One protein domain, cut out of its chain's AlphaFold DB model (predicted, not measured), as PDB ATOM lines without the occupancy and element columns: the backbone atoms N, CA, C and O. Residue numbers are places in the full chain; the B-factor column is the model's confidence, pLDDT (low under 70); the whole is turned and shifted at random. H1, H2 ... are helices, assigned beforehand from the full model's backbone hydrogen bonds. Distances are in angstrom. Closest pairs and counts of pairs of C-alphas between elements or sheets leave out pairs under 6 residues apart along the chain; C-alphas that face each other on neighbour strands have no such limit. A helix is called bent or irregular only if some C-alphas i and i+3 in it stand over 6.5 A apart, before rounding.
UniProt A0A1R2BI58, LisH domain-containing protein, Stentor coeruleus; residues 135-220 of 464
ATOM      1  N   PHE A 135     -32.566  -1.581 -43.770       66.12
ATOM      2  CA  PHE A 135     -32.387  -0.150 -43.512       66.12
ATOM      3  C   PHE A 135     -33.198   0.638 -44.556       66.12
ATOM      4  O   PHE A 135     -32.961   0.496 -45.760       66.12
ATOM      5  N   GLY A 136     -34.213   1.389 -44.124       68.19
ATOM      6  CA  GLY A 136     -35.148   2.021 -45.049       68.19
ATOM      7  C   GLY A 136     -34.490   3.157 -45.833       68.19
ATOM      8  O   GLY A 136     -33.650   3.884 -45.302       68.19
ATOM      9  N   ASP A 137     -34.915   3.386 -47.083       76.44
ATOM     10  CA  ASP A 137     -34.472   4.544 -47.885       76.44
ATOM     11  C   ASP A 137     -34.627   5.869 -47.115       76.44
ATOM     12  O   ASP A 137     -33.812   6.781 -47.253       76.44
ATOM     13  N   ASN A 138     -35.679   5.986 -46.299       80.94
ATOM     14  CA  ASN A 138     -35.941   7.178 -45.496       80.94
ATOM     15  C   ASN A 138     -34.916   7.352 -44.369       80.94
ATOM     16  O   ASN A 138     -34.471   8.477 -44.136       80.94
ATOM     17  N   ASP A 139     -34.489   6.260 -43.735       81.88
ATOM     18  CA  ASP A 139     -33.493   6.285 -42.662       81.88
ATOM     19  C   ASP A 139     -32.126   6.702 -43.214       81.88
ATOM     20  O   ASP A 139     -31.458   7.562 -42.643       81.88
ATOM     21  N   LEU A 140     -31.750   6.192 -44.394       84.06
ATOM     22  CA  LEU A 140     -30.518   6.593 -45.086       84.06
ATOM     23  C   LEU A 140     -30.527   8.061 -45.507       84.06
ATOM     24  O   LEU A 140     -29.517   8.751 -45.361       84.06
ATOM     25  N   LYS A 141     -31.658   8.571 -46.002       85.44
ATOM     26  CA  LYS A 141     -31.797   9.995 -46.344       85.44
ATOM     27  C   LYS A 141     -31.711  10.889 -45.110       85.44
ATOM     28  O   LYS A 141     -31.053  11.933 -45.159       85.44
ATOM     29  N   ALA A 142     -32.351  10.487 -44.013       86.06
ATOM     30  CA  ALA A 142     -32.277  11.200 -42.745       86.06
ATOM     31  C   ALA A 142     -30.837  11.211 -42.215       86.06
ATOM     32  O   ALA A 142     -30.312  12.275 -41.880       86.06
ATOM     33  N   LEU A 143     -30.162  10.059 -42.241       86.44
ATOM     34  CA  LEU A 143     -28.770   9.914 -41.832       86.44
ATOM     35  C   LEU A 143     -27.831  10.779 -42.678       86.44
ATOM     36  O   LEU A 143     -27.016  11.515 -42.129       86.44
ATOM     37  N   LYS A 144     -27.975  10.748 -44.007       87.56
ATOM     38  CA  LYS A 144     -27.214  11.603 -44.927       87.56
ATOM     39  C   LYS A 144     -27.384  13.079 -44.586       87.56
ATOM     40  O   LYS A 144     -26.409  13.826 -44.527       87.56
ATOM     41  N   THR A 145     -28.625  13.500 -44.353       87.69
ATOM     42  CA  THR A 145     -28.935  14.887 -43.998       87.69
ATOM     43  C   THR A 145     -28.283  15.258 -42.666       87.69
ATOM     44  O   THR A 145     -27.637  16.302 -42.581       87.69
ATOM     45  N   LYS A 146     -28.373  14.380 -41.655       87.75
ATOM     46  CA  LYS A 146     -27.734  14.562 -40.344       87.75
ATOM     47  C   LYS A 146     -26.211  14.679 -40.475       87.75
ATOM     48  O   LYS A 146     -25.643  15.631 -39.948       87.75
ATOM     49  N   LEU A 147     -25.568  13.792 -41.238       86.88
ATOM     50  CA  LEU A 147     -24.124  13.826 -41.501       86.88
ATOM     51  C   LEU A 147     -23.690  15.120 -42.196       86.88
ATOM     52  O   LEU A 147     -22.710  15.733 -41.786       86.88
ATOM     53  N   HIS A 148     -24.430  15.572 -43.212       86.75
ATOM     54  CA  HIS A 148     -24.104  16.805 -43.936       86.75
ATOM     55  C   HIS A 148     -24.230  18.051 -43.058       86.75
ATOM     56  O   HIS A 148     -23.388  18.948 -43.115       86.75
ATOM     57  N   VAL A 149     -25.274  18.112 -42.228       89.62
ATOM     58  CA  VAL A 149     -25.456  19.201 -41.259       89.62
ATOM     59  C   VAL A 149     -24.333  19.181 -40.224       89.62
ATOM     60  O   VAL A 149     -23.716  20.220 -39.999       89.62
ATOM     61  N   ALA A 150     -24.020  18.010 -39.663       88.25
ATOM     62  CA  ALA A 150     -22.978  17.854 -38.655       88.25
ATOM     63  C   ALA A 150     -21.576  18.186 -39.200       88.25
ATOM     64  O   ALA A 150     -20.779  18.832 -38.524       88.25
ATOM     65  N   LEU A 151     -21.287  17.839 -40.460       87.00
ATOM     66  CA  LEU A 151     -20.059  18.245 -41.151       87.00
ATOM     67  C   LEU A 151     -19.952  19.766 -41.291       87.00
ATOM     68  O   LEU A 151     -18.899  20.338 -41.010       87.00
ATOM     69  N   LYS A 152     -21.042  20.436 -41.686       88.19
ATOM     70  CA  LYS A 152     -21.073  21.902 -41.804       88.19
ATOM     71  C   LYS A 152     -20.909  22.601 -40.459       88.19
ATOM     72  O   LYS A 152     -20.226  23.621 -40.395       88.19
ATOM     73  N   SER A 153     -21.515  22.068 -39.401       91.25
ATOM     74  CA  SER A 153     -21.402  22.613 -38.045       91.25
ATOM     75  C   SER A 153     -20.130  22.178 -37.310       91.25
ATOM     76  O   SER A 153     -19.890  22.664 -36.208       91.25
ATOM     77  N   LYS A 154     -19.310  21.298 -37.908       87.50
ATOM     78  CA  LYS A 154     -18.149  20.648 -37.271       87.50
ATOM     79  C   LYS A 154     -18.509  19.907 -35.972       87.50
ATOM     80  O   LYS A 154     -17.690  19.812 -35.062       87.50
ATOM     81  N   ASP A 155     -19.725  19.372 -35.896       90.06
ATOM     82  CA  ASP A 155     -20.206  18.576 -34.766       90.06
ATOM     83  C   ASP A 155     -19.700  17.130 -34.875       90.06
ATOM     84  O   ASP A 155     -20.346  16.244 -35.442       90.06
ATOM     85  N   THR A 156     -18.506  16.893 -34.338       87.94
ATOM     86  CA  THR A 156     -17.844  15.582 -34.366       87.94
ATOM     87  C   THR A 156     -18.609  14.507 -33.595       87.94
ATOM     88  O   THR A 156     -18.537  13.335 -33.964       87.94
ATOM     89  N   SER A 157     -19.377  14.884 -32.567       88.06
ATOM     90  CA  SER A 157     -20.168  13.946 -31.766       88.06
ATOM     91  C   SER A 157     -21.338  13.384 -32.575       88.06
ATOM     92  O   SER A 157     -21.498  12.166 -32.669       88.06
ATOM     93  N   SER A 158     -22.089  14.255 -33.255       89.19
ATOM     94  CA  SER A 158     -23.200  13.849 -34.124       89.19
ATOM     95  C   SER A 158     -22.729  13.053 -35.348       89.19
ATOM     96  O   SER A 158     -23.397  12.096 -35.761       89.19
ATOM     97  N   ILE A 159     -21.549  13.379 -35.902       89.75
ATOM     98  CA  ILE A 159     -20.908  12.577 -36.961       89.75
ATOM     99  C   ILE A 159     -20.616  11.164 -36.448       89.75
ATOM    100  O   ILE A 159     -21.048  10.191 -37.068       89.75
ATOM    101  N   LYS A 160     -19.929  11.045 -35.302       88.50
ATOM    102  CA  LYS A 160     -19.585   9.753 -34.693       88.50
ATOM    103  C   LYS A 160     -20.830   8.905 -34.446       88.50
ATOM    104  O   LYS A 160     -20.875   7.756 -34.872       88.50
ATOM    105  N   GLU A 161     -21.846   9.465 -33.794       87.19
ATOM    106  CA  GLU A 161     -23.094   8.760 -33.482       87.19
ATOM    107  C   GLU A 161     -23.762   8.205 -34.750       87.19
ATOM    108  O   GLU A 161     -24.138   7.032 -34.807       87.19
ATOM    109  N   SER A 162     -23.851   9.032 -35.794       89.06
ATOM    110  CA  SER A 162     -24.471   8.666 -37.070       89.06
ATOM    111  C   SER A 162     -23.722   7.518 -37.760       89.06
ATOM    112  O   SER A 162     -24.341   6.568 -38.242       89.06
ATOM    113  N   LEU A 163     -22.389   7.567 -37.780       89.88
ATOM    114  CA  LEU A 163     -21.566   6.532 -38.409       89.88
ATOM    115  C   LEU A 163     -21.577   5.219 -37.623       89.88
ATOM    116  O   LEU A 163     -21.702   4.155 -38.224       89.88
ATOM    117  N   THR A 164     -21.513   5.280 -36.292       86.94
ATOM    118  CA  THR A 164     -21.630   4.092 -35.432       86.94
ATOM    119  C   THR A 164     -22.986   3.417 -35.614       86.94
ATOM    120  O   THR A 164     -23.058   2.192 -35.731       86.94
ATOM    121  N   HIS A 165     -24.067   4.200 -35.690       84.19
ATOM    122  CA  HIS A 165     -25.405   3.673 -35.941       84.19
ATOM    123  C   HIS A 165     -25.493   2.970 -37.303       84.19
ATOM    124  O   HIS A 165     -25.973   1.838 -37.378       84.19
ATOM    125  N   LEU A 166     -24.965   3.600 -38.358       86.44
ATOM    126  CA  LEU A 166     -24.921   3.012 -39.695       86.44
ATOM    127  C   LEU A 166     -24.137   1.700 -39.718       86.44
ATOM    128  O   LEU A 166     -24.618   0.695 -40.236       86.44
ATOM    129  N   ARG A 167     -22.943   1.693 -39.117       85.62
ATOM    130  CA  ARG A 167     -22.101   0.500 -39.039       85.62
ATOM    131  C   ARG A 167     -22.804  -0.636 -38.306       85.62
ATOM    132  O   ARG A 167     -22.846  -1.750 -38.824       85.62
ATOM    133  N   LYS A 168     -23.382  -0.360 -37.130       79.81
ATOM    134  CA  LYS A 168     -24.125  -1.362 -36.351       79.81
ATOM    135  C   LYS A 168     -25.233  -1.978 -37.197       79.81
ATOM    136  O   LYS A 168     -25.363  -3.197 -37.228       79.81
ATOM    137  N   ALA A 169     -25.975  -1.153 -37.926       78.06
ATOM    138  CA  ALA A 169     -27.051  -1.628 -38.774       78.06
ATOM    139  C   ALA A 169     -26.577  -2.539 -39.916       78.06
ATOM    140  O   ALA A 169     -27.171  -3.596 -40.150       78.06
ATOM    141  N   CYS A 170     -25.478  -2.180 -40.588       81.50
ATOM    142  CA  CYS A 170     -24.869  -3.044 -41.596       81.50
ATOM    143  C   CYS A 170     -24.456  -4.398 -40.997       81.50
ATOM    144  O   CYS A 170     -24.758  -5.438 -41.577       81.50
ATOM    145  N   LEU A 171     -23.834  -4.410 -39.813       75.19
ATOM    146  CA  LEU A 171     -23.387  -5.639 -39.144       75.19
ATOM    147  C   LEU A 171     -24.535  -6.526 -38.645       75.19
ATOM    148  O   LEU A 171     -24.385  -7.745 -38.563       75.19
ATOM    149  N   THR A 172     -25.688  -5.939 -38.321       71.75
ATOM    150  CA  THR A 172     -26.893  -6.695 -37.950       71.75
ATOM    151  C   THR A 172     -27.673  -7.224 -39.154       71.75
ATOM    152  O   THR A 172     -28.614  -7.992 -38.970       71.75
ATOM    153  N   THR A 173     -27.302  -6.838 -40.380       73.31
ATOM    154  CA  THR A 173     -27.988  -7.274 -41.602       73.31
ATOM    155  C   THR A 173     -27.683  -8.748 -41.899       73.31
ATOM    156  O   THR A 173     -26.519  -9.158 -41.982       73.31
ATOM    157  N   SER A 174     -28.736  -9.542 -42.114       68.38
ATOM    158  CA  SER A 174     -28.636 -10.939 -42.556       68.38
ATOM    159  C   SER A 174     -27.899 -11.071 -43.894       68.38
ATOM    160  O   SER A 174     -28.022 -10.216 -44.769       68.38
ATOM    161  N   ALA A 175     -27.143 -12.161 -44.076       71.00
ATOM    162  CA  ALA A 175     -26.285 -12.364 -45.250       71.00
ATOM    163  C   ALA A 175     -27.033 -12.166 -46.583       71.00
ATOM    164  O   ALA A 175     -26.557 -11.422 -47.440       71.00
ATOM    165  N   LYS A 176     -28.259 -12.702 -46.690       69.75
ATOM    166  CA  LYS A 176     -29.142 -12.563 -47.862       69.75
ATOM    167  C   LYS A 176     -29.479 -11.114 -48.249       69.75
ATOM    168  O   LYS A 176     -29.796 -10.840 -49.400       69.75
ATOM    169  N   ASN A 177     -29.418 -10.179 -47.298       75.81
ATOM    170  CA  ASN A 177     -29.797  -8.777 -47.484       75.81
ATOM    171  C   ASN A 177     -28.591  -7.836 -47.639       75.81
ATOM    172  O   ASN A 177     -28.771  -6.654 -47.940       75.81
ATOM    173  N   ARG A 178     -27.358  -8.330 -47.466       80.06
ATOM    174  CA  ARG A 178     -26.142  -7.501 -47.484       80.06
ATOM    175  C   ARG A 178     -25.949  -6.768 -48.806       80.06
ATOM    176  O   ARG A 178     -25.710  -5.563 -48.792       80.06
ATOM    177  N   ARG A 179     -26.159  -7.441 -49.943       83.06
ATOM    178  CA  ARG A 179     -26.067  -6.809 -51.273       83.06
ATOM    179  C   ARG A 179     -27.023  -5.625 -51.391       83.06
ATOM    180  O   ARG A 179     -26.609  -4.532 -51.771       83.06
ATOM    181  N   ARG A 180     -28.279  -5.818 -50.980       82.38
ATOM    182  CA  ARG A 180     -29.307  -4.770 -50.981       82.38
ATOM    183  C   ARG A 180     -28.912  -3.583 -50.103       82.38
ATOM    184  O   ARG A 180     -29.158  -2.445 -50.493       82.38
ATOM    185  N   VAL A 181     -28.287  -3.822 -48.948       84.12
ATOM    186  CA  VAL A 181     -27.764  -2.740 -48.098       84.12
ATOM    187  C   VAL A 181     -26.696  -1.938 -48.832       84.12
ATOM    188  O   VAL A 181     -26.803  -0.714 -48.874       84.12
ATOM    189  N   VAL A 182     -25.721  -2.584 -49.476       87.38
ATOM    190  CA  VAL A 182     -24.686  -1.866 -50.242       87.38
ATOM    191  C   VAL A 182     -25.298  -1.067 -51.395       87.38
ATOM    192  O   VAL A 182     -24.968   0.104 -51.576       87.38
ATOM    193  N   GLU A 183     -26.251  -1.637 -52.132       87.75
ATOM    194  CA  GLU A 183     -26.956  -0.918 -53.200       87.75
ATOM    195  C   GLU A 183     -27.724   0.304 -52.682       87.75
ATOM    196  O   GLU A 183     -27.742   1.351 -53.332       87.75
ATOM    197  N   GLN A 184     -28.313   0.209 -51.491       86.81
ATOM    198  CA  GLN A 184     -29.002   1.326 -50.855       86.81
ATOM    199  C   GLN A 184     -28.048   2.413 -50.367       86.81
ATOM    200  O   GLN A 184     -28.329   3.604 -50.536       86.81
ATOM    201  N   LEU A 185     -26.898   2.024 -49.819       88.44
ATOM    202  CA  LEU A 185     -25.824   2.951 -49.479       88.44
ATOM    203  C   LEU A 185     -25.374   3.730 -50.727       88.44
ATOM    204  O   LEU A 185     -25.373   4.963 -50.708       88.44
ATOM    205  N   ILE A 186     -25.110   3.028 -51.835       89.00
ATOM    206  CA  ILE A 186     -24.730   3.625 -53.127       89.00
ATOM    207  C   ILE A 186     -25.813   4.578 -53.636       89.00
ATOM    208  O   ILE A 186     -25.513   5.719 -53.976       89.00
ATOM    209  N   LYS A 187     -27.077   4.134 -53.666       88.88
ATOM    210  CA  LYS A 187     -28.215   4.932 -54.149       88.88
ATOM    211  C   LYS A 187     -28.357   6.247 -53.390       88.88
ATOM    212  O   LYS A 187     -28.698   7.269 -53.983       88.88
ATOM    213  N   ASN A 188     -28.130   6.217 -52.080       87.50
ATOM    214  CA  ASN A 188     -28.250   7.400 -51.240       87.50
ATOM    215  C   ASN A 188     -26.966   8.235 -51.205       87.50
ATOM    216  O   ASN A 188     -27.036   9.385 -50.778       87.50
ATOM    217  N   ASP A 189     -25.829   7.722 -51.688       85.56
ATOM    218  CA  ASP A 189     -24.526   8.396 -51.695       85.56
ATOM    219  C   ASP A 189     -24.242   9.063 -50.338       85.56
ATOM    220  O   ASP A 189     -24.230  10.293 -50.201       85.56
ATOM    221  N   ILE A 190     -24.129   8.227 -49.300       83.62
ATOM    222  CA  ILE A 190     -24.045   8.671 -47.899       83.62
ATOM    223  C   ILE A 190     -22.851   9.600 -47.660       83.62
ATOM    224  O   ILE A 190     -22.945  10.511 -46.840       83.62
ATOM    225  N   PHE A 191     -21.754   9.412 -48.394       83.50
ATOM    226  CA  PHE A 191     -20.557  10.232 -48.231       83.50
ATOM    227  C   PHE A 191     -20.552  11.487 -49.109       83.50
ATOM    228  O   PHE A 191     -19.936  12.473 -48.706       83.50
ATOM    229  N   SER A 192     -21.249  11.513 -50.254       77.06
ATOM    230  CA  SER A 192     -21.389  12.707 -51.114       77.06
ATOM    231  C   SER A 192     -20.059  13.422 -51.396       77.06
ATOM    232  O   SER A 192     -19.971  14.644 -51.299       77.06
ATOM    233  N   GLY A 193     -18.996  12.651 -51.644       76.69
ATOM    234  CA  GLY A 193     -17.645  13.171 -51.890       76.69
ATOM    235  C   GLY A 193     -16.837  13.576 -50.648       76.69
ATOM    236  O   GLY A 193     -15.654  13.876 -50.774       76.69
ATOM    237  N   ASN A 194     -17.410  13.525 -49.441       83.25
ATOM    238  CA  ASN A 194     -16.770  13.970 -48.193       83.25
ATOM    239  C   ASN A 194     -15.968  12.879 -47.466       83.25
ATOM    240  O   ASN A 194     -15.623  13.050 -46.296       83.25
ATOM    241  N   ILE A 195     -15.655  11.761 -48.126       89.88
ATOM    242  CA  ILE A 195     -14.980  10.632 -47.475       89.88
ATOM    243  C   ILE A 195     -13.593  11.011 -46.930       89.88
ATOM    244  O   ILE A 195     -13.279  10.677 -45.793       89.88
ATOM    245  N   ILE A 196     -12.796  11.782 -47.679       90.75
ATOM    246  CA  ILE A 196     -11.450  12.199 -47.250       90.75
ATOM    247  C   ILE A 196     -11.497  13.138 -46.035       90.75
ATOM    248  O   ILE A 196     -10.788  12.870 -45.064       90.75
ATOM    249  N   PRO A 197     -12.323  14.207 -46.017       88.62
ATOM    250  CA  PRO A 197     -12.524  14.996 -44.804       88.62
ATOM    251  C   PRO A 197     -12.928  14.160 -43.587       88.62
ATOM    252  O   PRO A 197     -12.395  14.385 -42.506       88.62
ATOM    253  N   LEU A 198     -13.833  13.189 -43.761       90.00
ATOM    254  CA  LEU A 198     -14.309  12.328 -42.674       90.00
ATOM    255  C   LEU A 198     -13.208  11.409 -42.127       90.00
ATOM    256  O   LEU A 198     -13.112  11.227 -40.915       90.00
ATOM    257  N   LEU A 199     -12.353  10.874 -43.002       91.44
ATOM    258  CA  LEU A 199     -11.210  10.040 -42.623       91.44
ATOM    259  C   LEU A 199     -10.157  10.805 -41.802       91.44
ATOM    260  O   LEU A 199      -9.463  10.209 -40.987       91.44
ATOM    261  N   LYS A 200     -10.065  12.130 -41.966       89.44
ATOM    262  CA  LYS A 200      -9.118  12.998 -41.240       89.44
ATOM    263  C   LYS A 200      -9.631  13.497 -39.879       89.44
ATOM    264  O   LYS A 200      -8.995  14.359 -39.274       89.44
ATOM    265  N   LEU A 201     -10.787  13.012 -39.417       88.81
ATOM    266  CA  LEU A 201     -11.338  13.335 -38.094       88.81
ATOM    267  C   LEU A 201     -10.706  12.451 -36.998       88.81
ATOM    268  O   LEU A 201      -9.578  11.987 -37.133       88.81
ATOM    269  N   SER A 202     -11.406  12.248 -35.877       88.75
ATOM    270  CA  SER A 202     -10.919  11.417 -34.768       88.75
ATOM    271  C   SER A 202     -10.689   9.958 -35.178       88.75
ATOM    272  O   SER A 202     -11.345   9.457 -36.094       88.75
ATOM    273  N   ASN A 203      -9.829   9.246 -34.440       86.06
ATOM    274  CA  ASN A 203      -9.527   7.828 -34.677       86.06
ATOM    275  C   ASN A 203     -10.784   6.948 -34.734       86.06
ATOM    276  O   ASN A 203     -10.919   6.136 -35.643       86.06
ATOM    277  N   GLU A 204     -11.736   7.152 -33.822       84.31
ATOM    278  CA  GLU A 204     -13.003   6.406 -33.803       84.31
ATOM    279  C   GLU A 204     -13.869   6.703 -35.038       84.31
ATOM    280  O   GLU A 204     -14.509   5.814 -35.602       84.31
ATOM    281  N   THR A 205     -13.898   7.965 -35.485       89.38
ATOM    282  CA  THR A 205     -14.634   8.359 -36.695       89.38
ATOM    283  C   THR A 205     -14.006   7.700 -37.913       89.38
ATOM    284  O   THR A 205     -14.699   7.037 -38.684       89.38
ATOM    285  N   ARG A 206     -12.682   7.813 -38.038       91.69
ATOM    286  CA  ARG A 206     -11.883   7.185 -39.090       91.69
ATOM    287  C   ARG A 206     -12.118   5.679 -39.146       91.69
ATOM    288  O   ARG A 206     -12.404   5.160 -40.219       91.69
ATOM    289  N   LEU A 207     -12.094   4.996 -38.002       90.56
ATOM    290  CA  LEU A 207     -12.345   3.560 -37.919       90.56
ATOM    291  C   LEU A 207     -13.736   3.181 -38.453       90.56
ATOM    292  O   LEU A 207     -13.866   2.226 -39.217       90.56
ATOM    293  N   ASN A 208     -14.780   3.926 -38.080       90.38
ATOM    294  CA  ASN A 208     -16.127   3.676 -38.596       90.38
ATOM    295  C   ASN A 208     -16.226   3.922 -40.105       90.38
ATOM    296  O   ASN A 208     -16.874   3.145 -40.802       90.38
ATOM    297  N   ILE A 209     -15.561   4.959 -40.620       93.31
ATOM    298  CA  ILE A 209     -15.521   5.221 -42.062       93.31
ATOM    299  C   ILE A 209     -14.793   4.102 -42.804       93.31
ATOM    300  O   ILE A 209     -15.324   3.626 -43.799       93.31
ATOM    301  N   LEU A 210     -13.627   3.656 -42.327       94.06
ATOM    302  CA  LEU A 210     -12.872   2.563 -42.951       94.06
ATOM    303  C   LEU A 210     -13.676   1.255 -42.973       94.06
ATOM    304  O   LEU A 210     -13.700   0.566 -43.990       94.06
ATOM    305  N   ALA A 211     -14.408   0.952 -41.899       91.50
ATOM    306  CA  ALA A 211     -15.286  -0.213 -41.851       91.50
ATOM    307  C   ALA A 211     -16.446  -0.121 -42.853       91.50
ATOM    308  O   ALA A 211     -16.699  -1.054 -43.615       91.50
ATOM    309  N   ILE A 212     -17.133   1.025 -42.902       92.00
ATOM    310  CA  ILE A 212     -18.222   1.253 -43.863       92.00
ATOM    311  C   ILE A 212     -17.682   1.272 -45.300       92.00
ATOM    312  O   ILE A 212     -18.350   0.789 -46.211       92.00
ATOM    313  N   LEU A 213     -16.473   1.789 -45.522       93.19
ATOM    314  CA  LEU A 213     -15.807   1.765 -46.820       93.19
ATOM    315  C   LEU A 213     -15.546   0.327 -47.278       93.19
ATOM    316  O   LEU A 213     -15.905  -0.005 -48.403       93.19
ATOM    317  N   CYS A 214     -15.018  -0.529 -46.398       92.56
ATOM    318  CA  CYS A 214     -14.786  -1.950 -46.670       92.56
ATOM    319  C   CYS A 214     -16.082  -2.690 -47.062       92.56
ATOM    320  O   CYS A 214     -16.072  -3.565 -47.930       92.56
ATOM    321  N   ILE A 215     -17.218  -2.277 -46.482       89.94
ATOM    322  CA  ILE A 215     -18.564  -2.732 -46.862       89.94
ATOM    323  C   ILE A 215     -18.971  -2.189 -48.237       89.94
ATOM    324  O   ILE A 215     -19.455  -2.948 -49.075       89.94
ATOM    325  N   TYR A 216     -18.775  -0.894 -48.497       89.56
ATOM    326  CA  TYR A 216     -19.108  -0.268 -49.781       89.56
ATOM    327  C   TYR A 216     -18.412  -0.965 -50.945       89.56
ATOM    328  O   TYR A 216     -19.048  -1.255 -51.952       89.56
ATOM    329  N   VAL A 217     -17.118  -1.248 -50.807       90.12
ATOM    330  CA  VAL A 217     -16.309  -1.820 -51.891       90.12
ATOM    331  C   VAL A 217     -16.464  -3.336 -52.027       90.12
ATOM    332  O   VAL A 217     -15.792  -3.934 -52.856       90.12
ATOM    333  N   SER A 218     -17.378  -3.963 -51.274       87.00
ATOM    334  CA  SER A 218     -17.675  -5.400 -51.383       87.00
ATOM    335  C   SER A 218     -18.366  -5.808 -52.690       87.00
ATOM    336  O   SER A 218     -18.430  -6.995 -52.984       87.00
ATOM    337  N   ILE A 219     -18.865  -4.849 -53.484       84.81
ATOM    338  CA  ILE A 219     -19.446  -5.103 -54.811       84.81
ATOM    339  C   ILE A 219     -18.848  -4.158 -55.868       84.81
ATOM    340  O   ILE A 219     -18.535  -3.004 -55.544       84.81
ATOM    341  N   PRO A 220     -18.806  -4.556 -57.157       83.94
ATOM    342  CA  PRO A 220     -18.224  -3.740 -58.230       83.94
ATOM    343  C   PRO A 220     -18.843  -2.337 -58.345       83.94
ATOM    344  O   PRO A 220     -18.143  -1.329 -58.462       83.94
TER     345      PRO A 220
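Overview. This is residues 135 to 220 of the 464 residues of the protein "LisH domain-containing protein" of Stentor coeruleus (UniProt A0A1R2BI58). What shape do the parts make? A helical hairpin of H1 and H2 has H5 packed on H2, crossing it at a steep tilt; H3 packs by one end, residues 182 to 188, on residues 137 to 144 of H1 and residues 215 to 216 of H5, and short H4 packs on H5. What is printed? The printed part has 86 residues with five named helices, H1 to H5 along the chain, and no named strand: all helix, packing mostly crossed. How large is it? It is compact, with a radius of gyration of the C-alphas of 12.1 A, and only just rounded, spanning 36 by 24 by 22 A.

Arrangement. What does the first helix touch? H1, residues 137 to 153, touches residues 156 to 162 of H2, residues 156 to 172, at a shallow tilt of 25 degrees, opposite ways; the closest C-alphas, of Leu 147 and Ile 159, are 5.7 A apart. H3, residues 175 to 188, touches H1 at a steep tilt of 51 degrees, with the C-alphas of Lys 141 and Asn 188 closest at 6.6 A. Which helix touches most others? H5, residues 203 to 216, is the hub: it touches H2 at a steep tilt of 38 degrees, the same way, closest C-alphas Lys 160 and Thr 205 at 5.5 A. It is about perpendicular to H3, at 74 degrees, where the C-alphas of Val 182 and Tyr 216 are closest at 5.8 A. It touches H4, residues 195 to 199, closest at the C-alphas of Leu 199 and Arg 206, 4.6 A. Are the helix backbones complete? Each O i to N i+4 pair is within hydrogen-bond range in H1, H2, H4 and H5, and 8 of 10 in H3.

Along the chain. Where does H1 begin? C-alpha 137 is at (-34.472, 4.544, -47.885), and H1 is 24.4 A long. How long are the others? H2 measures 24.3 A, H3 20.7 A and H5 19.6 A; H3 is irregular, with C-alphas 176 and 179 7.4 A apart. Where does H5 end? C-alpha 216 is at (-19.108, -0.268, -49.781).

Size, cuts and confidence. How far does it reach? The two C-alphas farthest apart, of Ser 153 and Lys 176, are 37.3 A apart. Is it cut, or any link long? The printed part has no cut and no long link. Where is confidence low? The pLDDT is under 70 at residues 135 to 136, 174 and 176.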